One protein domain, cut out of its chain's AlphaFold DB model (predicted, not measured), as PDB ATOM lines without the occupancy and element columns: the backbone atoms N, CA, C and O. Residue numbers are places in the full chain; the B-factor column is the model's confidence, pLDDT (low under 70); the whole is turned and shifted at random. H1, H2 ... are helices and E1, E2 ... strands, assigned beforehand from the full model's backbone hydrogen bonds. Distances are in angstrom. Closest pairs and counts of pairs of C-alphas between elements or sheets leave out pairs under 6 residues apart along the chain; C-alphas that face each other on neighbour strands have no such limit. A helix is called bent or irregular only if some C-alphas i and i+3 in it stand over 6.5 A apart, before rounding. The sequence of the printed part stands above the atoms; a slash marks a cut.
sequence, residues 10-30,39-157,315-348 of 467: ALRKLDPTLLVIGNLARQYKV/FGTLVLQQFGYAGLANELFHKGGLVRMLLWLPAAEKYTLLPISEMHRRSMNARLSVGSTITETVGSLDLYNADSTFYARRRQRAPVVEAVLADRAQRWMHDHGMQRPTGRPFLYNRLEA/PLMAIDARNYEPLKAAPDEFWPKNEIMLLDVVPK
ATOM      1  N   ALA A  10      39.853 -11.216 -15.084       91.44
ATOM      2  CA  ALA A  10      39.014 -12.409 -15.088       91.44
ATOM      3  C   ALA A  10      39.785 -13.679 -14.689       91.44
ATOM      4  O   ALA A  10      39.163 -14.617 -14.195       91.44
ATOM      5  N   LEU A  11      41.126 -13.688 -14.754       91.81
ATOM      6  CA  LEU A  11      41.943 -14.794 -14.239       91.81
ATOM      7  C   LEU A  11      41.710 -15.071 -12.748       91.81
ATOM      8  O   LEU A  11      41.872 -16.206 -12.306       91.81
ATOM      9  N   ARG A  12      41.343 -14.058 -11.955       93.50
ATOM     10  CA  ARG A  12      41.062 -14.222 -10.519       93.50
ATOM     11  C   ARG A  12      39.587 -14.478 -10.212       93.50
ATOM     12  O   ARG A  12      39.222 -14.584  -9.044       93.50
ATOM     13  N   LYS A  13      38.728 -14.582 -11.226       94.81
ATOM     14  CA  LYS A  13      37.311 -14.911 -11.048       94.81
ATOM     15  C   LYS A  13      37.100 -16.409 -11.210       94.81
ATOM     16  O   LYS A  13      37.798 -17.054 -11.988       94.81
ATOM     17  N   LEU A  14      36.134 -16.947 -10.470       95.31
ATOM     18  CA  LEU A  14      35.672 -18.313 -10.677       95.31
ATOM     19  C   LEU A  14      35.043 -18.421 -12.072       95.31
ATOM     20  O   LEU A  14      34.161 -17.633 -12.410       95.31
ATOM     21  N   ASP A  15      35.500 -19.388 -12.855       94.56
ATOM     22  CA  ASP A  15      34.926 -19.799 -14.126       94.56
ATOM     23  C   ASP A  15      33.822 -20.835 -13.852       94.56
ATOM     24  O   ASP A  15      34.121 -21.977 -13.489       94.56
ATOM     25  N   PRO A  16      32.535 -20.468 -14.001       92.06
ATOM     26  CA  PRO A  16      31.429 -21.385 -13.753       92.06
ATOM     27  C   PRO A  16      31.225 -22.395 -14.893       92.06
ATOM     28  O   PRO A  16      30.377 -23.276 -14.774       92.06
ATOM     29  N   THR A  17      31.945 -22.265 -16.011       93.31
ATOM     30  CA  THR A  17      31.760 -23.121 -17.192       93.31
ATOM     31  C   THR A  17      32.501 -24.451 -17.088       93.31
ATOM     32  O   THR A  17      32.213 -25.371 -17.856       93.31
ATOM     33  N   LEU A  18      33.426 -24.575 -16.131       94.00
ATOM     34  CA  LEU A  18      34.235 -25.767 -15.926       94.00
ATOM     35  C   LEU A  18      34.161 -26.249 -14.476       94.00
ATOM     36  O   LEU A  18      34.364 -25.496 -13.527       94.00
ATOM     37  N   LEU A  19      33.932 -27.552 -14.323       96.81
ATOM     38  CA  LEU A  19      34.043 -28.274 -13.062       96.81
ATOM     39  C   LEU A  19      35.021 -29.430 -13.258       96.81
ATOM     40  O   LEU A  19      34.826 -30.265 -14.144       96.81
ATOM     41  N   VAL A  20      36.059 -29.497 -12.429       97.31
ATOM     42  CA  VAL A  20      36.994 -30.627 -12.435       97.31
ATOM     43  C   VAL A  20      36.532 -31.640 -11.401       97.31
ATOM     44  O   VAL A  20      36.462 -31.338 -10.216       97.31
ATOM     45  N   ILE A  21      36.238 -32.859 -11.841       97.00
ATOM     46  CA  ILE A  21      35.921 -33.973 -10.946       97.00
ATOM     47  C   ILE A  21      37.011 -35.036 -11.047       97.00
ATOM     48  O   ILE A  21      37.558 -35.269 -12.126       97.00
ATOM     49  N   GLY A  22      37.343 -35.689  -9.939       94.25
ATOM     50  CA  GLY A  22      38.412 -36.681  -9.943       94.25
ATOM     51  C   GLY A  22      38.352 -37.653  -8.778       94.25
ATOM     52  O   GLY A  22      37.788 -37.361  -7.728       94.25
ATOM     53  N   ASN A  23      38.969 -38.816  -8.972       92.88
ATOM     54  CA  ASN A  23      39.221 -39.776  -7.909       92.88
ATOM     55  C   ASN A  23      40.733 -39.937  -7.725       92.88
ATOM     56  O   ASN A  23      41.433 -40.421  -8.614       92.88
ATOM     57  N   LEU A  24      41.225 -39.491  -6.575       91.31
ATOM     58  CA  LEU A  24      42.619 -39.570  -6.154       91.31
ATOM     59  C   LEU A  24      42.859 -40.723  -5.170       91.31
ATOM     60  O   LEU A  24      44.001 -40.953  -4.767       91.31
ATOM     61  N   ALA A  25      41.819 -41.477  -4.804       85.44
ATOM     62  CA  ALA A  25      41.956 -42.676  -3.996       85.44
ATOM     63  C   ALA A  25      42.615 -43.791  -4.821       85.44
ATOM     64  O   ALA A  25      42.034 -44.349  -5.752       85.44
ATOM     65  N   ARG A  26      43.861 -44.121  -4.474       77.88
ATOM     66  CA  ARG A  26      44.623 -45.213  -5.093       77.88
ATOM     67  C   ARG A  26      44.704 -46.398  -4.136       77.88
ATOM     68  O   ARG A  26      44.995 -46.223  -2.960       77.88
ATOM     69  N   GLN A  27      44.509 -47.607  -4.662       64.88
ATOM     70  CA  GLN A  27      44.628 -48.868  -3.918       64.88
ATOM     71  C   GLN A  27      45.838 -49.694  -4.370       64.88
ATOM     72  O   GLN A  27      45.727 -50.880  -4.680       64.88
ATOM     73  N   TYR A  28      47.021 -49.089  -4.445       62.75
ATOM     74  CA  TYR A  28      48.221 -49.910  -4.594       62.75
ATOM     75  C   TYR A  28      48.583 -50.496  -3.230       62.75
ATOM     76  O   TYR A  28      48.651 -49.764  -2.243       62.75
ATOM     77  N   LYS A  29      48.855 -51.807  -3.172       52.59
ATOM     78  CA  LYS A  29      49.542 -52.437  -2.035       52.59
ATOM     79  C   LYS A  29      50.989 -51.942  -2.006       52.59
ATOM     80  O   LYS A  29      51.910 -52.665  -2.375       52.59
ATOM     81  N   VAL A  30      51.200 -50.685  -1.634       54.12
ATOM     82  CA  VAL A  30      52.540 -50.189  -1.337       54.12
ATOM     83  C   VAL A  30      52.896 -50.807   0.007       54.12
ATOM     84  O   VAL A  30      52.187 -50.587   0.985       54.12
ATOM     85  N   PHE A  39      49.604 -39.486  -2.096       84.31
ATOM     86  CA  PHE A  39      49.425 -39.018  -3.473       84.31
ATOM     87  C   PHE A  39      48.272 -38.016  -3.615       84.31
ATOM     88  O   PHE A  39      48.426 -37.031  -4.334       84.31
ATOM     89  N   GLY A  40      47.134 -38.248  -2.946       87.50
ATOM     90  CA  GLY A  40      45.982 -37.343  -3.026       87.50
ATOM     91  C   GLY A  40      46.345 -35.948  -2.534       87.50
ATOM     92  O   GLY A  40      46.109 -34.949  -3.211       87.50
ATOM     93  N   THR A  41      47.046 -35.913  -1.410       88.19
ATOM     94  CA  THR A  41      47.582 -34.704  -0.805       88.19
ATOM     95  C   THR A  41      48.587 -33.962  -1.698       88.19
ATOM     96  O   THR A  41      48.466 -32.746  -1.851       88.19
ATOM     97  N   LEU A  42      49.535 -34.653  -2.347       89.44
ATOM     98  CA  LEU A  42      50.464 -34.011  -3.296       89.44
ATOM     99  C   LEU A  42      49.750 -33.402  -4.508       89.44
ATOM    100  O   LEU A  42      50.080 -32.301  -4.947       89.44
ATOM    101  N   VAL A  43      48.764 -34.108  -5.065       92.25
ATOM    102  CA  VAL A  43      47.987 -33.582  -6.195       92.25
ATOM    103  C   VAL A  43      47.192 -32.350  -5.770       92.25
ATOM    104  O   VAL A  43      47.177 -31.358  -6.494       92.25
ATOM    105  N   LEU A  44      46.586 -32.379  -4.581       93.25
ATOM    106  CA  LEU A  44      45.851 -31.237  -4.046       93.25
ATOM    107  C   LEU A  44      46.762 -30.022  -3.836       93.25
ATOM    108  O   LEU A  44      46.385 -28.904  -4.178       93.25
ATOM    109  N   GLN A  45      47.976 -30.241  -3.335       91.75
ATOM    110  CA  GLN A  45      49.008 -29.213  -3.236       91.75
ATOM    111  C   GLN A  45      49.343 -28.589  -4.597       91.75
ATOM    112  O   GLN A  45      49.348 -27.363  -4.720       91.75
ATOM    113  N   GLN A  46      49.560 -29.416  -5.626       93.75
ATOM    114  CA  GLN A  46      49.855 -28.941  -6.978       93.75
ATOM    115  C   GLN A  46      48.688 -28.149  -7.579       93.75
ATOM    116  O   GLN A  46      48.902 -27.124  -8.225       93.75
ATOM    117  N   PHE A  47      47.449 -28.600  -7.370       95.25
ATOM    118  CA  PHE A  47      46.261 -27.883  -7.833       95.25
ATOM    119  C   PHE A  47      46.054 -26.566  -7.081       95.25
ATOM    120  O   PHE A  47      45.760 -25.553  -7.710       95.25
ATOM    121  N   GLY A  48      46.296 -26.536  -5.768       93.75
ATOM    122  CA  GLY A  48      46.281 -25.302  -4.980       93.75
ATOM    123  C   GLY A  48      47.315 -24.284  -5.472       93.75
ATOM    124  O   GLY A  48      46.978 -23.118  -5.682       93.75
ATOM    125  N   TYR A  49      48.549 -24.729  -5.740       94.25
ATOM    126  CA  TYR A  49      49.584 -23.893  -6.357       94.25
ATOM    127  C   TYR A  49      49.150 -23.381  -7.737       94.25
ATOM    128  O   TYR A  49      49.237 -22.184  -8.009       94.25
ATOM    129  N   ALA A  50      48.613 -24.256  -8.592       95.00
ATOM    130  CA  ALA A  50      48.140 -23.865  -9.916       95.00
ATOM    131  C   ALA A  50      47.009 -22.825  -9.844       95.00
ATOM    132  O   ALA A  50      46.942 -21.938 -10.694       95.00
ATOM    133  N   GLY A  51      46.153 -22.885  -8.818       95.00
ATOM    134  CA  GLY A  51      45.133 -21.872  -8.545       95.00
ATOM    135  C   GLY A  51      45.722 -20.516  -8.140       95.00
ATOM    136  O   GLY A  51      45.222 -19.475  -8.569       95.00
ATOM    137  N   LEU A  52      46.811 -20.495  -7.368       93.88
ATOM    138  CA  LEU A  52      47.530 -19.263  -7.013       93.88
ATOM    139  C   LEU A  52      48.269 -18.653  -8.214       93.88
ATOM    140  O   LEU A  52      48.213 -17.443  -8.417       93.88
ATOM    141  N   ALA A  53      48.911 -19.488  -9.032       93.12
ATOM    142  CA  ALA A  53      49.728 -19.065 -10.169       93.12
ATOM    143  C   ALA A  53      48.952 -18.904 -11.496       93.12
ATOM    144  O   ALA A  53      49.531 -18.456 -12.484       93.12
ATOM    145  N   ASN A  54      47.655 -19.242 -11.535       93.50
ATOM    146  CA  ASN A  54      46.837 -19.304 -12.758       93.50
ATOM    147  C   ASN A  54      47.401 -20.266 -13.833       93.50
ATOM    148  O   ASN A  54      47.408 -19.980 -15.031       93.50
ATOM    149  N   GLU A  55      47.854 -21.444 -13.400       93.25
ATOM    150  CA  GLU A  55      48.418 -22.500 -14.251       93.25
ATOM    151  C   GLU A  55      47.422 -23.651 -14.512       93.25
ATOM    152  O   GLU A  55      46.293 -23.650 -14.030       93.25
ATOM    153  N   LEU A  56      47.830 -24.663 -15.289       94.19
ATOM    154  CA  LEU A  56      47.008 -25.836 -15.638       94.19
ATOM    155  C   LEU A  56      45.636 -25.448 -16.225       94.19
ATOM    156  O   LEU A  56      45.563 -24.726 -17.221       94.19
ATOM    157  N   PHE A  57      44.558 -25.945 -15.621       94.56
ATOM    158  CA  PHE A  57      43.176 -25.642 -15.964       94.56
ATOM    159  C   PHE A  57      42.684 -24.331 -15.329       94.56
ATOM    160  O   PHE A  57      41.510 -24.031 -15.451       94.56
ATOM    161  N   HIS A  58      43.551 -23.522 -14.705       95.75
ATOM    162  CA  HIS A  58      43.220 -22.180 -14.201       95.75
ATOM    163  C   HIS A  58      43.633 -21.031 -15.140       95.75
ATOM    164  O   HIS A  58      43.511 -19.851 -14.798       95.75
ATOM    165  N   LYS A  59      44.127 -21.361 -16.342       94.06
ATOM    166  CA  LYS A  59      44.612 -20.390 -17.343       94.06
ATOM    167  C   LYS A  59      43.526 -19.485 -17.935       94.06
ATOM    168  O   LYS A  59      43.855 -18.497 -18.580       94.06
ATOM    169  N   GLY A  60      42.255 -19.847 -17.783       93.25
ATOM    170  CA  GLY A  60      41.104 -19.069 -18.260       93.25
ATOM    171  C   GLY A  60      40.244 -18.479 -17.139       93.25
ATOM    172  O   GLY A  60      39.196 -17.918 -17.426       93.25
ATOM    173  N   GLY A  61      40.667 -18.625 -15.881       94.88
ATOM    174  CA  GLY A  61      39.862 -18.338 -14.691       94.88
ATOM    175  C   GLY A  61      40.068 -19.409 -13.618       94.88
ATOM    176  O   GLY A  61      40.624 -20.471 -13.885       94.88
ATOM    177  N   LEU A  62      39.649 -19.140 -12.386       97.12
ATOM    178  CA  LEU A  62      39.712 -20.099 -11.283       97.12
ATOM    179  C   LEU A  62      38.663 -21.195 -11.469       97.12
ATOM    180  O   LEU A  62      37.552 -20.913 -11.884       97.12
ATOM    181  N   VAL A  63      38.977 -22.445 -11.137       97.50
ATOM    182  CA  VAL A  63      38.108 -23.590 -11.459       97.50
ATOM    183  C   VAL A  63      37.835 -24.392 -10.200       97.50
ATOM    184  O   VAL A  63      38.769 -24.772  -9.496       97.50
ATOM    185  N   ARG A  64      36.555 -24.644  -9.917       97.69
ATOM    186  CA  ARG A  64      36.118 -25.476  -8.788       97.69
ATOM    187  C   ARG A  64      36.448 -26.943  -9.049       97.69
ATOM    188  O   ARG A  64      36.340 -27.419 -10.184       97.69
ATOM    189  N   MET A  65      36.824 -27.661  -7.997       98.00
ATOM    190  CA  MET A  65      37.180 -29.075  -8.066       98.00
ATOM    191  C   MET A  65      36.374 -29.899  -7.056       98.00
ATOM    192  O   MET A  65      36.244 -29.498  -5.904       98.00
ATOM    193  N   LEU A  66      35.888 -31.075  -7.466       98.06
ATOM    194  CA  LEU A  66      35.308 -32.098  -6.589       98.06
ATOM    195  C   LEU A  66      36.167 -33.362  -6.651       98.06
ATOM    196  O   LEU A  66      36.211 -34.049  -7.676       98.06
ATOM    197  N   LEU A  67      36.877 -33.667  -5.570       97.25
ATOM    198  CA  LEU A  67      37.910 -34.701  -5.561       97.25
ATOM    199  C   LEU A  67      37.616 -35.756  -4.493       97.25
ATOM    200  O   LEU A  67      37.496 -35.434  -3.314       97.25
ATOM    201  N   TRP A  68      37.550 -37.024  -4.899       95.62
ATOM    202  CA  TRP A  68      37.521 -38.157  -3.974       95.62
ATOM    203  C   TRP A  68      38.934 -38.491  -3.497       95.62
ATOM    204  O   TRP A  68      39.827 -38.708  -4.316       95.62
ATOM    205  N   LEU A  69      39.142 -38.552  -2.185       93.94
ATOM    206  CA  LEU A  69      40.409 -38.901  -1.543       93.94
ATOM    207  C   LEU A  69      40.199 -40.035  -0.526       93.94
ATOM    208  O   LEU A  69      39.086 -40.206  -0.029       93.94
ATOM    209  N   PRO A  70      41.242 -40.806  -0.172       90.94
ATOM    210  CA  PRO A  70      41.153 -41.760   0.930       90.94
ATOM    211  C   PRO A  70      40.805 -41.049   2.241       90.94
ATOM    212  O   PRO A  70      41.422 -40.036   2.577       90.94
ATOM    213  N   ALA A  71      39.882 -41.609   3.026       89.06
ATOM    214  CA  ALA A  71      39.499 -41.028   4.313       89.06
ATOM    215  C   ALA A  71      40.693 -40.931   5.282       89.06
ATOM    216  O   ALA A  71      40.746 -40.026   6.104       89.06
ATOM    217  N   ALA A  72      41.700 -41.801   5.143       84.25
ATOM    218  CA  ALA A  72      42.927 -41.759   5.940       84.25
ATOM    219  C   ALA A  72      43.728 -40.443   5.799       84.25
ATOM    220  O   ALA A  72      44.440 -40.066   6.727       84.25
ATOM    221  N   GLU A  73      43.605 -39.716   4.679       87.19
ATOM    222  CA  GLU A  73      44.315 -38.440   4.470       87.19
ATOM    223  C   GLU A  73      43.678 -37.266   5.236       87.19
ATOM    224  O   GLU A  73      44.280 -36.201   5.390       87.19
ATOM    225  N   LYS A  74      42.468 -37.459   5.763       87.75
ATOM    226  CA  LYS A  74      41.653 -36.432   6.416       87.75
ATOM    227  C   LYS A  74      42.342 -35.753   7.596       87.75
ATOM    228  O   LYS A  74      42.273 -34.536   7.706       87.75
ATOM    229  N   TYR A  75      43.068 -36.490   8.436       81.38
ATOM    230  CA  TYR A  75      43.809 -35.886   9.549       81.38
ATOM    231  C   TYR A  75      44.890 -34.900   9.105       81.38
ATOM    232  O   TYR A  75      45.185 -33.951   9.831       81.38
ATOM    233  N   THR A  76      45.502 -35.155   7.951       85.00
ATOM    234  CA  THR A  76      46.554 -34.307   7.392       85.00
ATOM    235  C   THR A  76      45.947 -33.115   6.666       85.00
ATOM    236  O   THR A  76      46.469 -32.014   6.776       85.00
ATOM    237  N   LEU A  77      44.840 -33.311   5.946       90.12
ATOM    238  CA  LEU A  77      44.209 -32.275   5.124       90.12
ATOM    239  C   LEU A  77      43.295 -31.337   5.915       90.12
ATOM    240  O   LEU A  77      43.286 -30.131   5.668       90.12
ATOM    241  N   LEU A  78      42.566 -31.881   6.886       92.12
ATOM    242  CA  LEU A  78      41.557 -31.196   7.688       92.12
ATOM    243  C   LEU A  78      41.840 -31.402   9.190       92.12
ATOM    244  O   LEU A  78      41.093 -32.098   9.872       92.12
ATOM    245  N   PRO A  79      42.927 -30.867   9.766       89.94
ATOM    246  CA  PRO A  79      43.181 -31.067  11.189       89.94
ATOM    247  C   PRO A  79      42.114 -30.367  12.052       89.94
ATOM    248  O   PRO A  79      41.750 -29.230  11.774       89.94
ATOM    249  N   ILE A  80      41.662 -31.018  13.130       86.38
ATOM    250  CA  ILE A  80      40.734 -30.435  14.132       86.38
ATOM    251  C   ILE A  80      41.425 -29.555  15.176       86.38
ATOM    252  O   ILE A  80      40.780 -28.918  16.001       86.38
ATOM    253  N   SER A  81      42.752 -29.516  15.174       88.19
ATOM    254  CA  SER A  81      43.501 -28.606  16.029       88.19
ATOM    255  C   SER A  81      44.623 -27.972  15.233       88.19
ATOM    256  O   SER A  81      45.333 -28.630  14.465       88.19
ATOM    257  N   GLU A  82      44.794 -26.687  15.481       92.00
ATOM    258  CA  GLU A  82      45.888 -25.844  15.044       92.00
ATOM    259  C   GLU A  82      47.264 -26.425  15.403       92.00
ATOM    260  O   GLU A  82      48.209 -26.253  14.636       92.00
ATOM    261  N   MET A  83      47.387 -27.222  16.475       89.50
ATOM    262  CA  MET A  83      48.619 -27.960  16.803       89.50
ATOM    263  C   MET A  83      49.089 -28.890  15.676       89.50
ATOM    264  O   MET A  83      50.283 -29.151  15.537       89.50
ATOM    265  N   HIS A  84      48.152 -29.396  14.877       89.69
ATOM    266  CA  HIS A  84      48.410 -30.331  13.784       89.69
ATOM    267  C   HIS A  84      48.417 -29.651  12.413       89.69
ATOM    268  O   HIS A  84      48.591 -30.328  11.400       89.69
ATOM    269  N   ARG A  85      48.251 -28.325  12.367       92.06
ATOM    270  CA  ARG A  85      48.330 -27.546  11.135       92.06
ATOM    271  C   ARG A  85      49.774 -27.518  10.636       92.06
ATOM    272  O   ARG A  85      50.694 -27.147  11.363       92.06
ATOM    273  N   ARG A  86      49.974 -27.910   9.380       91.75
ATOM    274  CA  ARG A  86      51.279 -27.925   8.702       91.75
ATOM    275  C   ARG A  86      51.330 -26.890   7.578       91.75
ATOM    276  O   ARG A  86      50.303 -26.325   7.196       91.75
ATOM    277  N   SER A  87      52.525 -26.681   7.019       92.88
ATOM    278  CA  SER A  87      52.788 -25.777   5.882       92.88
ATOM    279  C   SER A  87      51.810 -25.975   4.729       92.88
ATOM    280  O   SER A  87      51.271 -25.018   4.181       92.88
ATOM    281  N   MET A  88      51.491 -27.230   4.431       91.56
ATOM    282  CA  MET A  88      50.482 -27.613   3.457       91.56
ATOM    283  C   MET A  88      49.102 -27.012   3.733       91.56
ATOM    284  O   MET A  88      48.514 -26.442   2.819       91.56
ATOM    285  N   ASN A  89      48.576 -27.137   4.957       94.25
ATOM    286  CA  ASN A  89      47.249 -26.621   5.299       94.25
ATOM    287  C   ASN A  89      47.226 -25.097   5.186       94.25
ATOM    288  O   ASN A  89      46.297 -24.540   4.611       94.25
ATOM    289  N   ALA A  90      48.272 -24.437   5.695       94.88
ATOM    290  CA  ALA A  90      48.428 -22.992   5.590       94.88
ATOM    291  C   ALA A  90      48.465 -22.544   4.118       94.88
ATOM    292  O   ALA A  90      47.675 -21.691   3.716       94.88
ATOM    293  N   ARG A  91      49.277 -23.190   3.273       93.06
ATOM    294  CA  ARG A  91      49.350 -22.886   1.835       93.06
ATOM    295  C   ARG A  91      48.013 -23.092   1.129       93.06
ATOM    296  O   ARG A  91      47.581 -22.228   0.371       93.06
ATOM    297  N   LEU A  92      47.355 -24.226   1.372       94.38
ATOM    298  CA  LEU A  92      46.055 -24.522   0.773       94.38
ATOM    299  C   LEU A  92      45.007 -23.488   1.195       94.38
ATOM    300  O   LEU A  92      44.276 -23.013   0.332       94.38
ATOM    301  N   SER A  93      44.994 -23.070   2.467       94.25
ATOM    302  CA  SER A  93      44.063 -22.045   2.962       94.25
ATOM    303  C   SER A  93      44.237 -20.697   2.254       94.25
ATOM    304  O   SER A  93      43.248 -20.058   1.894       94.25
ATOM    305  N   VAL A  94      45.476 -20.303   1.927       94.81
ATOM    306  CA  VAL A  94      45.749 -19.060   1.183       94.81
ATOM    307  C   VAL A  94      45.115 -19.087  -0.212       94.81
ATOM    308  O   VAL A  94      44.586 -18.065  -0.661       94.81
ATOM    309  N   GLY A  95      45.166 -20.234  -0.897       93.50
ATOM    310  CA  GLY A  95      44.742 -20.361  -2.293       93.50
ATOM    311  C   GLY A  95      43.338 -20.910  -2.519       93.50
ATOM    312  O   GLY A  95      42.793 -20.733  -3.608       93.50
ATOM    313  N   SER A  96      42.734 -21.603  -1.557       95.62
ATOM    314  CA  SER A  96      41.466 -22.311  -1.754       95.62
ATOM    315  C   SER A  96      40.672 -22.469  -0.461       95.62
ATOM    316  O   SER A  96      41.228 -22.609   0.626       95.62
ATOM    317  N   THR A  97      39.351 -22.489  -0.594       95.62
ATOM    318  CA  THR A  97      38.441 -23.020   0.422       95.62
ATOM    319  C   THR A  97      38.284 -24.515   0.174       95.62
ATOM    320  O   THR A  97      38.033 -24.923  -0.959       95.62
ATOM    321  N   ILE A  98      38.465 -25.328   1.216       96.19
ATOM    322  CA  ILE A  98      38.343 -26.787   1.149       96.19
ATOM    323  C   ILE A  98      37.246 -27.208   2.119       96.19
ATOM    324  O   ILE A  98      37.318 -26.888   3.302       96.19
ATOM    325  N   THR A  99      36.257 -27.949   1.636       95.94
ATOM    326  CA  THR A  99      35.143 -28.428   2.456       95.94
ATOM    327  C   THR A  99      34.888 -29.901   2.182       95.94
ATOM    328  O   THR A  99      34.715 -30.318   1.037       95.94
ATOM    329  N   GLU A 100      34.855 -30.719   3.233       95.94
ATOM    330  CA  GLU A 100      34.387 -32.097   3.103       95.94
ATOM    331  C   GLU A 100      32.877 -32.082   2.862       95.94
ATOM    332  O   GLU A 100      32.116 -31.528   3.648       95.94
ATOM    333  N   THR A 101      32.446 -32.681   1.757       95.12
ATOM    334  CA  THR A 101      31.025 -32.754   1.387       95.12
ATOM    335  C   THR A 101      30.432 -34.118   1.704       95.12
ATOM    336  O   THR A 101      29.265 -34.229   2.076       95.12
ATOM    337  N   VAL A 102      31.242 -35.168   1.586       94.94
ATOM    338  CA  VAL A 102      30.870 -36.545   1.919       94.94
ATOM    339  C   VAL A 102      32.069 -37.208   2.575       94.94
ATOM    340  O   VAL A 102      33.190 -37.015   2.113       94.94
ATOM    341  N   GLY A 103      31.850 -38.028   3.593       94.12
ATOM    342  CA  GLY A 103      32.888 -38.890   4.147       94.12
ATOM    343  C   GLY A 103      32.306 -40.190   4.675       94.12
ATOM    344  O   GLY A 103      31.130 -40.258   5.032       94.12
ATOM    345  N   SER A 104      33.123 -41.237   4.697       90.88
ATOM    346  CA  SER A 104      32.713 -42.555   5.190       90.88
ATOM    347  C   SER A 104      33.100 -42.814   6.649       90.88
ATOM    348  O   SER A 104      32.390 -43.517   7.367       90.88
ATOM    349  N   LEU A 105      34.174 -42.167   7.118       85.06
ATOM    350  CA  LEU A 105      34.730 -42.355   8.454       85.06
ATOM    351  C   LEU A 105      34.836 -41.031   9.220       85.06
ATOM    352  O   LEU A 105      35.448 -40.059   8.757       85.06
ATOM    353  N   ASP A 106      34.271 -41.006  10.428       83.75
ATOM    354  CA  ASP A 106      34.513 -39.927  11.384       83.75
ATOM    355  C   ASP A 106      35.775 -40.221  12.194       83.75
ATOM    356  O   ASP A 106      35.742 -40.813  13.272       83.75
ATOM    357  N   LEU A 107      36.908 -39.790  11.649       79.00
ATOM    358  CA  LEU A 107      38.203 -39.902  12.310       79.00
ATOM    359  C   LEU A 107      38.331 -39.008  13.553       79.00
ATOM    360  O   LEU A 107      39.289 -39.147  14.303       79.00
ATOM    361  N   TYR A 108      37.409 -38.090  13.818       77.94
ATOM    362  CA  TYR A 108      37.509 -37.216  14.990       77.94
ATOM    363  C   TYR A 108      36.749 -37.754  16.197       77.94
ATOM    364  O   TYR A 108      36.882 -37.207  17.290       77.94
ATOM    365  N   ASN A 109      36.006 -38.849  16.031       74.56
ATOM    366  CA  ASN A 109      35.321 -39.492  17.134       74.56
ATOM    367  C   ASN A 109      36.338 -40.128  18.104       74.56
ATOM    368  O   ASN A 109      37.043 -41.080  17.759       74.56
ATOM    369  N   ALA A 110      36.394 -39.609  19.329       61.00
ATOM    370  CA  ALA A 110      37.269 -40.057  20.411       61.00
ATOM    371  C   ALA A 110      37.136 -41.545  20.775       61.00
ATOM    372  O   ALA A 110      38.109 -42.172  21.209       61.00
ATOM    373  N   ASP A 111      35.949 -42.114  20.578       64.44
ATOM    374  CA  ASP A 111      35.673 -43.518  20.872       64.44
ATOM    375  C   ASP A 111      36.242 -44.445  19.796       64.44
ATOM    376  O   ASP A 111      36.434 -45.636  20.032       64.44
ATOM    377  N   SER A 112      36.549 -43.895  18.616       58.94
ATOM    378  CA  SER A 112      36.933 -44.673  17.440       58.94
ATOM    379  C   SER A 112      38.425 -44.999  17.368       58.94
ATOM    380  O   SER A 112      38.783 -46.073  16.888       58.94
ATOM    381  N   THR A 113      39.318 -44.104  17.819       63.00
ATOM    382  CA  THR A 113      40.771 -44.295  17.656       63.00
ATOM    383  C   THR A 113      41.612 -43.647  18.762       63.00
ATOM    384  O   THR A 113      41.264 -42.606  19.319       63.00
ATOM    385  N   PHE A 114      42.792 -44.223  19.025       64.69
ATOM    386  CA  PHE A 114      43.810 -43.646  19.917       64.69
ATOM    387  C   PHE A 114      44.226 -42.225  19.499       64.69
ATOM    388  O   PHE A 114      44.385 -41.340  20.340       64.69
ATOM    389  N   TYR A 115      44.360 -41.985  18.190       63.56
ATOM    390  CA  TYR A 115      44.727 -40.674  17.652       63.56
ATOM    391  C   TYR A 115      43.628 -39.628  17.855       63.56
ATOM    392  O   TYR A 115      43.951 -38.483  18.160       63.56
ATOM    393  N   ALA A 116      42.348 -40.004  17.748       67.25
ATOM    394  CA  ALA A 116      41.237 -39.096  18.020       67.25
ATOM    395  C   ALA A 116      41.240 -38.608  19.475       67.25
ATOM    396  O   ALA A 116      41.043 -37.418  19.707       67.25
ATOM    397  N   ARG A 117      41.563 -39.477  20.449       67.38
ATOM    398  CA  ARG A 117      41.651 -39.101  21.876       67.38
ATOM    399  C   ARG A 117      42.684 -38.011  22.148       67.38
ATOM    400  O   ARG A 117      42.409 -37.067  22.875       67.38
ATOM    401  N   ARG A 118      43.852 -38.089  21.505       67.00
ATOM    402  CA  ARG A 118      44.928 -37.090  21.660       67.00
ATOM    403  C   ARG A 118      44.689 -35.783  20.906       67.00
ATOM    404  O   ARG A 118      45.457 -34.841  21.070       67.00
ATOM    405  N   ARG A 119      43.675 -35.734  20.042       73.94
ATOM    406  CA  ARG A 119      43.367 -34.581  19.187       73.94
ATOM    407  C   ARG A 119      42.043 -33.917  19.547       73.94
ATOM    408  O   ARG A 119      41.581 -33.084  18.779       73.94
ATOM    409  N   GLN A 120      41.445 -34.284  20.681       72.62
ATOM    410  CA  GLN A 120      40.125 -33.811  21.073       72.62
ATOM    411  C   GLN A 120      40.055 -32.287  21.184       72.62
ATOM    412  O   GLN A 120      40.951 -31.619  21.703       72.62
ATOM    413  N   ARG A 121      38.924 -31.765  20.724       80.94
ATOM    414  CA  ARG A 121      38.454 -30.413  20.994       80.94
ATOM    415  C   ARG A 121      37.348 -30.492  22.041       80.94
ATOM    416  O   ARG A 121      36.651 -31.503  22.119       80.94
ATOM    417  N   ALA A 122      37.187 -29.438  22.836       80.38
ATOM    418  CA  ALA A 122      36.086 -29.365  23.789       80.38
ATOM    419  C   ALA A 122      34.733 -29.543  23.058       80.38
ATOM    420  O   ALA A 122      34.492 -28.818  22.085       80.38
ATOM    421  N   PRO A 123      33.847 -30.452  23.508       80.75
ATOM    422  CA  PRO A 123      32.569 -30.718  22.841       80.75
ATOM    423  C   PRO A 123      31.712 -29.467  22.614       80.75
ATOM    424  O   PRO A 123      31.093 -29.329  21.564       80.75
ATOM    425  N   VAL A 124      31.746 -28.518  23.554       81.94
ATOM    426  CA  VAL A 124      31.020 -27.244  23.452       81.94
ATOM    427  C   VAL A 124      31.456 -26.403  22.240       81.94
ATOM    428  O   VAL A 124      30.623 -25.824  21.549       81.94
ATOM    429  N   VAL A 125      32.753 -26.389  21.907       84.25
ATOM    430  CA  VAL A 125      33.265 -25.653  20.735       84.25
ATOM    431  C   VAL A 125      32.860 -26.363  19.442       84.25
ATOM    432  O   VAL A 125      32.471 -25.716  18.473       84.25
ATOM    433  N   GLU A 126      32.900 -27.698  19.429       85.44
ATOM    434  CA  GLU A 126      32.432 -28.498  18.291       85.44
ATOM    435  C   GLU A 126      30.940 -28.293  18.001       85.44
ATOM    436  O   GLU A 126      30.555 -28.186  16.834       85.44
ATOM    437  N   ALA A 127      30.113 -28.192  19.043       84.19
ATOM    438  CA  ALA A 127      28.684 -27.940  18.908       84.19
ATOM    439  C   ALA A 127      28.396 -26.570  18.281       84.19
ATOM    440  O   ALA A 127      27.590 -26.484  17.357       84.19
ATOM    441  N   VAL A 128      29.110 -25.519  18.698       86.06
ATOM    442  CA  VAL A 128      28.970 -24.169  18.122       86.06
ATOM    443  C   VAL A 128      29.360 -24.127  16.649       86.06
ATOM    444  O   VAL A 128      28.689 -23.482  15.846       86.06
ATOM    445  N   LEU A 129      30.430 -24.823  16.268       87.94
ATOM    446  CA  LEU A 129      30.854 -24.896  14.870       87.94
ATOM    447  C   LEU A 129      29.862 -25.691  14.014       87.94
ATOM    448  O   LEU A 129      29.584 -25.303  12.880       87.94
ATOM    449  N   ALA A 130      29.297 -26.773  14.558       88.25
ATOM    450  CA  ALA A 130      28.259 -27.544  13.880       88.25
ATOM    451  C   ALA A 130      26.967 -26.735  13.700       88.25
ATOM    452  O   ALA A 130      26.370 -26.740  12.623       88.25
ATOM    453  N   ASP A 131      26.553 -26.002  14.728       88.12
ATOM    454  CA  ASP A 131      25.390 -25.124  14.682       88.12
ATOM    455  C   ASP A 131      25.598 -23.952  13.705       88.12
ATOM    456  O   ASP A 131      24.722 -23.682  12.888       88.12
ATOM    457  N   ARG A 132      26.792 -23.339  13.657       89.19
ATOM    458  CA  ARG A 132      27.144 -22.333  12.632       89.19
ATOM    459  C   ARG A 132      26.928 -22.867  11.213       89.19
ATOM    460  O   ARG A 132      26.273 -22.203  10.408       89.19
ATOM    461  N   ALA A 133      27.439 -24.063  10.914       91.19
ATOM    462  CA  ALA A 133      27.270 -24.692   9.606       91.19
ATOM    463  C   ALA A 133      25.792 -25.002   9.308       91.19
ATOM    464  O   ALA A 133      25.312 -24.759   8.204       91.19
ATOM    465  N   GLN A 134      25.032 -25.487  10.291       89.88
ATOM    466  CA  GLN A 134      23.615 -25.807  10.099       89.88
ATOM    467  C   GLN A 134      22.723 -24.575   9.936       89.88
ATOM    468  O   GLN A 134      21.808 -24.608   9.110       89.88
ATOM    469  N   ARG A 135      22.996 -23.477  10.649       90.44
ATOM    470  CA  ARG A 135      22.329 -22.186  10.415       90.44
ATOM    471  C   ARG A 135      22.597 -21.696   9.000       90.44
ATOM    472  O   ARG A 135      21.656 -21.362   8.291       90.44
ATOM    473  N   TRP A 136      23.851 -21.758   8.547       93.06
ATOM    474  CA  TRP A 136      24.190 -21.397   7.171       93.06
ATOM    475  C   TRP A 136      23.421 -22.248   6.154       93.06
ATOM    476  O   TRP A 136      22.833 -21.703   5.219       93.06
ATOM    477  N   MET A 137      23.364 -23.571   6.359       93.75
ATOM    478  CA  MET A 137      22.568 -24.482   5.531       93.75
ATOM    479  C   MET A 137      21.090 -24.079   5.500       93.75
ATOM    480  O   MET A 137      20.508 -23.997   4.419       93.75
ATOM    481  N   HIS A 138      20.496 -23.818   6.664       92.62
ATOM    482  CA  HIS A 138      19.102 -23.397   6.793       92.62
ATOM    483  C   HIS A 138      18.834 -22.089   6.036       92.62
ATOM    484  O   HIS A 138      17.920 -22.033   5.210       92.62
ATOM    485  N   ASP A 139      19.670 -21.073   6.247       95.75
ATOM    486  CA  ASP A 139      19.522 -19.742   5.651       95.75
ATOM    487  C   ASP A 139      19.676 -19.762   4.122       95.75
ATOM    488  O   ASP A 139      19.092 -18.934   3.422       95.75
ATOM    489  N   HIS A 140      20.400 -20.749   3.584       96.44
ATOM    490  CA  HIS A 140      20.570 -20.966   2.144       96.44
ATOM    491  C   HIS A 140      19.611 -22.017   1.564       96.44
ATOM    492  O   HIS A 140      19.760 -22.424   0.409       96.44
ATOM    493  N   GLY A 141      18.620 -22.476   2.336       95.50
ATOM    494  CA  GLY A 141      17.620 -23.445   1.879       95.50
ATOM    495  C   GLY A 141      18.186 -24.838   1.582       95.50
ATOM    496  O   GLY A 141      17.565 -25.613   0.851       95.50
ATOM    497  N   MET A 142      19.358 -25.177   2.123       93.81
ATOM    498  CA  MET A 142      19.929 -26.512   1.993       93.81
ATOM    499  C   MET A 142      19.166 -27.500   2.867       93.81
ATOM    500  O   MET A 142      19.038 -27.330   4.078       93.81
ATOM    501  N   GLN A 143      18.709 -28.583   2.250       89.38
ATOM    502  CA  GLN A 143      18.028 -29.666   2.947       89.38
ATOM    503  C   GLN A 143      18.915 -30.902   2.992       89.38
ATOM    504  O   GLN A 143      19.526 -31.291   1.994       89.38
ATOM    505  N   ARG A 144      18.960 -31.550   4.159       89.56
ATOM    506  CA  ARG A 144      19.617 -32.849   4.299       89.56
ATOM    507  C   ARG A 144      18.854 -33.891   3.464       89.56
ATOM    508  O   ARG A 144      17.652 -34.051   3.686       89.56
ATOM    509  N   PRO A 145      19.516 -34.631   2.556       90.12
ATOM    510  CA  PRO A 145      18.850 -35.656   1.761       90.12
ATOM    511  C   PRO A 145      18.224 -36.761   2.623       90.12
ATOM    512  O   PRO A 145      18.796 -37.197   3.627       90.12
ATOM    513  N   THR A 146      17.058 -37.257   2.209       90.19
ATOM    514  CA  THR A 146      16.359 -38.349   2.899       90.19
ATOM    515  C   THR A 146      17.231 -39.605   2.957       90.19
ATOM    516  O   THR A 146      17.790 -40.030   1.949       90.19
ATOM    517  N   GLY A 147      17.349 -40.212   4.142       88.88
ATOM    518  CA  GLY A 147      18.142 -41.431   4.350       88.88
ATOM    519  C   GLY A 147      19.660 -41.218   4.418       88.88
ATOM    520  O   GLY A 147      20.394 -42.196   4.524       88.88
ATOM    521  N   ARG A 148      20.145 -39.968   4.387       89.56
ATOM    522  CA  ARG A 148      21.571 -39.632   4.508       89.56
ATOM    523  C   ARG A 148      21.829 -38.837   5.794       89.56
ATOM    524  O   ARG A 148      21.532 -37.643   5.824       89.56
ATOM    525  N   PRO A 149      22.348 -39.459   6.870       92.00
ATOM    526  CA  PRO A 149      22.736 -38.713   8.061       92.00
ATOM    527  C   PRO A 149      23.985 -37.865   7.785       92.00
ATOM    528  O   PRO A 149      24.724 -38.116   6.829       92.00
ATOM    529  N   PHE A 150      24.235 -36.873   8.641       91.94
ATOM    530  CA  PHE A 150      25.529 -36.197   8.651       91.94
ATOM    531  C   PHE A 150      26.611 -37.148   9.161       91.94
ATOM    532  O   PHE A 150      26.342 -38.070   9.935       91.94
ATOM    533  N   LEU A 151      27.835 -36.940   8.687       90.12
ATOM    534  CA  LEU A 151      29.004 -37.698   9.109       90.12
ATOM    535  C   LEU A 151      29.316 -37.439  10.581       90.12
ATOM    536  O   LEU A 151      29.637 -38.373  11.312       90.12
ATOM    537  N   TYR A 152      29.190 -36.181  10.996       85.19
ATOM    538  CA  TYR A 152      29.426 -35.742  12.358       85.19
ATOM    539  C   TYR A 152      28.107 -35.621  13.116       85.19
ATOM    540  O   TYR A 152      27.187 -34.938  12.670       85.19
ATOM    541  N   ASN A 153      28.031 -36.251  14.286       73.69
ATOM    542  CA  ASN A 153      26.920 -36.072  15.218       73.69
ATOM    543  C   ASN A 153      27.394 -35.241  16.421       73.69
ATOM    544  O   ASN A 153      27.711 -35.792  17.467       73.69
ATOM    545  N   ARG A 154      27.554 -33.922  16.230       70.56
ATOM    546  CA  ARG A 154      28.205 -33.007  17.200       70.56
ATOM    547  C   ARG A 154      27.244 -32.102  17.982       70.56
ATOM    548  O   ARG A 154      27.693 -31.337  18.823       70.56
ATOM    549  N   LEU A 155      25.939 -32.180  17.717       61.31
ATOM    550  CA  LEU A 155      24.932 -31.323  18.363       61.31
ATOM    551  C   LEU A 155      24.517 -31.781  19.770       61.31
ATOM    552  O   LEU A 155      23.706 -31.119  20.402       61.31
ATOM    553  N   GLU A 156      25.030 -32.908  20.263       55.69
ATOM    554  CA  GLU A 156      24.615 -33.481  21.552       55.69
ATOM    555  C   GLU A 156      25.268 -32.807  22.777       55.69
ATOM    556  O   GLU A 156      25.099 -33.289  23.895       55.69
ATOM    557  N   ALA A 157      26.008 -31.705  22.602       57.31
ATOM    558  CA  ALA A 157      26.499 -30.928  23.739       57.31
ATOM    559  C   ALA A 157      25.330 -30.227  24.457       57.31
ATOM    560  O   ALA A 157      24.373 -29.784  23.820       57.31
ATOM    561  N   PRO A 315      37.390 -18.694  10.325       94.00
ATOM    562  CA  PRO A 315      38.130 -19.644  11.156       94.00
ATOM    563  C   PRO A 315      39.440 -20.099  10.512       94.00
ATOM    564  O   PRO A 315      39.560 -20.205   9.290       94.00
ATOM    565  N   LEU A 316      40.427 -20.432  11.345       95.00
ATOM    566  CA  LEU A 316      41.783 -20.745  10.892       95.00
ATOM    567  C   LEU A 316      41.875 -22.061  10.106       95.00
ATOM    568  O   LEU A 316      42.702 -22.202   9.199       95.00
ATOM    569  N   MET A 317      41.066 -23.050  10.491       93.25
ATOM    570  CA  MET A 317      41.093 -24.393   9.920       93.25
ATOM    571  C   MET A 317      39.947 -24.586   8.931       93.25
ATOM    572  O   MET A 317      38.802 -24.231   9.198       93.25
ATOM    573  N   ALA A 318      40.235 -25.249   7.810       94.25
ATOM    574  CA  ALA A 318      39.248 -25.519   6.762       94.25
ATOM    575  C   ALA A 318      38.029 -26.320   7.258       94.25
ATOM    576  O   ALA A 318      36.919 -26.115   6.779       94.25
ATOM    577  N   ILE A 319      38.225 -27.206   8.243       91.75
ATOM    578  CA  ILE A 319      37.120 -27.955   8.849       91.75
ATOM    579  C   ILE A 319      36.155 -27.048   9.619       91.75
ATOM    580  O   ILE A 319      34.964 -27.340   9.649       91.75
ATOM    581  N   ASP A 320      36.639 -25.953  10.200       92.38
ATOM    582  CA  ASP A 320      35.838 -25.027  11.009       92.38
ATOM    583  C   ASP A 320      35.166 -23.955  10.145       92.38
ATOM    584  O   ASP A 320      34.078 -23.494  10.466       92.38
ATOM    585  N   ALA A 321      35.767 -23.624   9.000       93.06
ATOM    586  CA  ALA A 321      35.223 -22.703   8.003       93.06
ATOM    587  C   ALA A 321      34.169 -23.346   7.071       93.06
ATOM    588  O   ALA A 321      33.879 -22.814   5.997       93.06
ATOM    589  N   ARG A 322      33.630 -24.521   7.425       92.50
ATOM    590  CA  ARG A 322      32.655 -25.238   6.595       92.50
ATOM    591  C   ARG A 322      31.292 -24.546   6.627       92.50
ATOM    592  O   ARG A 322      30.756 -24.244   7.687       92.50
ATOM    593  N   ASN A 323      30.699 -24.385   5.450       92.12
ATOM    594  CA  ASN A 323      29.358 -23.814   5.300       92.12
ATOM    595  C   ASN A 323      28.243 -24.855   5.478       92.12
ATOM    596  O   ASN A 323      27.078 -24.504   5.606       92.12
ATOM    597  N   TYR A 324      28.576 -26.143   5.452       92.88
ATOM    598  CA  TYR A 324      27.608 -27.225   5.566       92.88
ATOM    599  C   TYR A 324      28.240 -28.466   6.194       92.88
ATOM    600  O   TYR A 324      29.456 -28.663   6.141       92.88
ATOM    601  N   GLU A 325      27.398 -29.305   6.792       92.94
ATOM    602  CA  GLU A 325      27.817 -30.564   7.406       92.94
ATOM    603  C   GLU A 325      27.996 -31.668   6.345       92.94
ATOM    604  O   GLU A 325      27.107 -31.863   5.505       92.94
ATOM    605  N   PRO A 326      29.119 -32.418   6.363       94.56
ATOM    606  CA  PRO A 326      29.346 -33.500   5.415       94.56
ATOM    607  C   PRO A 326      28.327 -34.624   5.586       94.56
ATOM    608  O   PRO A 326      27.950 -34.988   6.702       94.56
ATOM    609  N   LEU A 327      27.916 -35.232   4.476       95.06
ATOM    610  CA  LEU A 327      27.059 -36.417   4.490       95.06
ATOM    611  C   LEU A 327      27.867 -37.674   4.813       95.06
ATOM    612  O   LEU A 327      29.015 -37.822   4.392       95.06
ATOM    613  N   LYS A 328      27.234 -38.618   5.508       94.38
ATOM    614  CA  LYS A 328      27.801 -39.941   5.750       94.38
ATOM    615  C   LYS A 328      27.574 -40.853   4.543       94.38
ATOM    616  O   LYS A 328      26.430 -41.087   4.140       94.38
ATOM    617  N   ALA A 329      28.660 -41.389   3.998       93.75
ATOM    618  CA  ALA A 329      28.640 -42.503   3.055       93.75
ATOM    619  C   ALA A 329      29.008 -43.812   3.761       93.75
ATOM    620  O   ALA A 329      29.700 -43.802   4.779       93.75
ATOM    621  N   ALA A 330      28.563 -44.940   3.222       91.81
ATOM    622  CA  ALA A 330      29.016 -46.252   3.654       91.81
ATOM    623  C   ALA A 330      30.098 -46.806   2.698       91.81
ATOM    624  O   ALA A 330      30.058 -46.536   1.496       91.81
ATOM    625  N   PRO A 331      31.088 -47.577   3.189       90.06
ATOM    626  CA  PRO A 331      32.180 -48.090   2.351       90.06
ATOM    627  C   PRO A 331      31.727 -49.017   1.218       90.06
ATOM    628  O   PRO A 331      32.437 -49.190   0.227       90.06
ATOM    629  N   ASP A 332      30.565 -49.649   1.373       94.19
ATOM    630  CA  ASP A 332      29.934 -50.527   0.391       94.19
ATOM    631  C   ASP A 332      29.237 -49.778  -0.752       94.19
ATOM    632  O   ASP A 332      28.867 -50.409  -1.741       94.19
ATOM    633  N   GLU A 333      29.140 -48.450  -0.675       93.19
ATOM    634  CA  GLU A 333      28.689 -47.596  -1.778       93.19
ATOM    635  C   GLU A 333      29.763 -47.390  -2.857       93.19
ATOM    636  O   GLU A 333      29.470 -46.878  -3.938       93.19
ATOM    637  N   PHE A 334      31.009 -47.793  -2.586       91.44
ATOM    638  CA  PHE A 334      32.144 -47.601  -3.485       91.44
ATOM    639  C   PHE A 334      32.638 -48.927  -4.071       91.44
ATOM    640  O   PHE A 334      32.655 -49.966  -3.405       91.44
ATOM    641  N   TRP A 335      33.088 -48.887  -5.329       87.56
ATOM    642  CA  TRP A 335      33.806 -49.993  -5.961       87.56
ATOM    643  C   TRP A 335      35.228 -49.570  -6.349       87.56
ATOM    644  O   TRP A 335      35.384 -48.646  -7.151       87.56
ATOM    645  N   PRO A 336      36.268 -50.267  -5.859       88.62
ATOM    646  CA  PRO A 336      36.235 -51.267  -4.782       88.62
ATOM    647  C   PRO A 336      35.791 -50.660  -3.439       88.62
ATOM    648  O   PRO A 336      35.950 -49.458  -3.227       88.62
ATOM    649  N   LYS A 337      35.263 -51.501  -2.533       91.00
ATOM    650  CA  LYS A 337      34.825 -51.065  -1.196       91.00
ATOM    651  C   LYS A 337      35.977 -50.381  -0.471       91.00
ATOM    652  O   LYS A 337      37.050 -50.979  -0.341       91.00
ATOM    653  N   ASN A 338      35.781 -49.138  -0.045       87.69
ATOM    654  CA  ASN A 338      36.848 -48.349   0.557       87.69
ATOM    655  C   ASN A 338      36.313 -47.185   1.392       87.69
ATOM    656  O   ASN A 338      35.233 -46.664   1.125       87.69
ATOM    657  N   GLU A 339      37.124 -46.747   2.349       90.81
ATOM    658  CA  GLU A 339      36.878 -45.540   3.127       90.81
ATOM    659  C   GLU A 339      37.399 -44.322   2.351       90.81
ATOM    660  O   GLU A 339      38.613 -44.129   2.207       90.81
ATOM    661  N   ILE A 340      36.494 -43.499   1.823       93.00
ATOM    662  CA  ILE A 340      36.834 -42.310   1.036       93.00
ATOM    663  C   ILE A 340      36.020 -41.091   1.473       93.00
ATOM    664  O   ILE A 340      34.960 -41.200   2.087       93.00
ATOM    665  N   MET A 341      36.534 -39.911   1.144       95.25
ATOM    666  CA  MET A 341      35.881 -38.623   1.352       95.25
ATOM    667  C   MET A 341      35.861 -37.816   0.056       95.25
ATOM    668  O   MET A 341      36.784 -37.914  -0.753       95.25
ATOM    669  N   LEU A 342      34.820 -37.012  -0.135       97.00
ATOM    670  CA  LEU A 342      34.690 -36.049  -1.219       97.00
ATOM    671  C   LEU A 342      35.025 -34.658  -0.695       97.00
ATOM    672  O   LEU A 342      34.329 -34.139   0.182       97.00
ATOM    673  N   LEU A 343      36.052 -34.043  -1.270       97.44
ATOM    674  CA  LEU A 343      36.409 -32.655  -1.012       97.44
ATOM    675  C   LEU A 343      35.864 -31.757  -2.117       97.44
ATOM    676  O   LEU A 343      36.084 -32.017  -3.300       97.44
ATOM    677  N   ASP A 344      35.202 -30.682  -1.709       97.56
ATOM    678  CA  ASP A 344      34.925 -29.522  -2.540       97.56
ATOM    679  C   ASP A 344      36.035 -28.493  -2.349       97.56
ATOM    680  O   ASP A 344      36.291 -28.038  -1.234       97.56
ATOM    681  N   VAL A 345      36.730 -28.170  -3.435       97.38
ATOM    682  CA  VAL A 345      37.875 -27.263  -3.438       97.38
ATOM    683  C   VAL A 345      37.557 -26.101  -4.365       97.38
ATOM    684  O   VAL A 345      37.500 -26.243  -5.590       97.38
ATOM    685  N   VAL A 346      37.367 -24.930  -3.768       96.94
ATOM    686  CA  VAL A 346      37.028 -23.692  -4.471       96.94
ATOM    687  C   VAL A 346      38.218 -22.739  -4.368       96.94
ATOM    688  O   VAL A 346      38.500 -22.243  -3.273       96.94
ATOM    689  N   PRO A 347      38.944 -22.456  -5.465       96.69
ATOM    690  CA  PRO A 347      40.044 -21.502  -5.416       96.69
ATOM    691  C   PRO A 347      39.556 -20.092  -5.062       96.69
ATOM    692  O   PRO A 347      38.512 -19.641  -5.536       96.69
ATOM    693  N   LYS A 348      40.334 -19.379  -4.247       95.12
ATOM    694  CA  LYS A 348      40.030 -18.014  -3.803       95.12
ATOM    695  C   LYS A 348      40.505 -16.996  -4.830       95.12
ATOM    696  O   LYS A 348      41.582 -17.143  -5.395       95.12
TER     697      LYS A 348
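Overview. This is residues 10 to 30, 39 to 157 and 315 to 348 of the 467 residues of an uncharacterized protein of Friedmanniomyces simplex (UniProt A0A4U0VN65). A twisted sheet of four strands has helices H1, H2 and H3 over one face, and past its E3 edge the loosely placed helices H4 and H5 lie among long loops. The printed part has 174 residues with five named helices and four named strands, in the order E1 H1 E2 H2 H3 E3 H4 H5 E4. The sheet is mixed, in the order E1 E2 E4 E3, and the class is mixed, helices and strands. The whole is compact, with a radius of gyration of the C-alphas of 16.3 A and spans of 45 by 44 by 36 A.

Along the chain. E1, residues 14 to 23, begins with C-alpha 14 at (35.672, -18.313, -10.677), bends by 91 degrees at residue 17 and is 21.9 A long. H1 is residues 39 to 53, 21.0 A, and E2 is residues 62 to 70, 24.9 A. H2 is residues 71 to 77 and only just irregular: C-alphas 72 and 75 are 6.9 A apart. H3 is residues 87 to 95, E3 residues 96 to 103 and H4 residues 114 to 118. H5, residues 123 to 139, is 24.2 A long and begins with C-alpha 123 at (32.569, -30.718, 22.841). E4, residues 340 to 347, is 22.0 A long and ends with C-alpha 347 at (40.044, -21.502, -5.416).

Arrangement. E1 and E2 are parallel, with N 66 and O 20 at 2.8 A. E2 and E4 are antiparallel, with N 69 and O 341 at 2.8 A. E4 and E3 are antiparallel, with N 97 and O 346 at 2.8 A. E2, H2 H3 and E3 form a split strand-helix-strand unit, two strands running the same way with E4 between them, and its crossover is right-handed. H1, H2 and H3 on one face of the sheet make two layers, helices over strands. H1 has a height over the sheet of 9.1 A, and H2, on the same face, of 9.2 A. H1 touches H3 at a steep tilt of 41 degrees, the same way; their closest C-alphas, of Leu 52 and Gly 95, are 5.6 A apart. H4 and H5 are apart and not on the sheet. Every O i to N i+4 pair is within hydrogen-bond range in H1, H3, H4 and H5; H2 has 1 of 3, and 3 of 4 O i to N i+3 pairs.

Size, cuts and confidence. The C-alphas farthest apart, of Ala 10 and Asp 111, are 47.7 A apart. Residues 31 to 38 and 158 to 314 are not printed, with gaps of 11.8 A and 20.5 A between the C-alphas at the cuts. Of the links that are printed whole, none is long. Residues 140 to 157 and 315 to 339 hold no named element. Mean pLDDT of the printed part is 88.4, and residues 27 to 30, 110 to 118 and 155 to 157 are under 70.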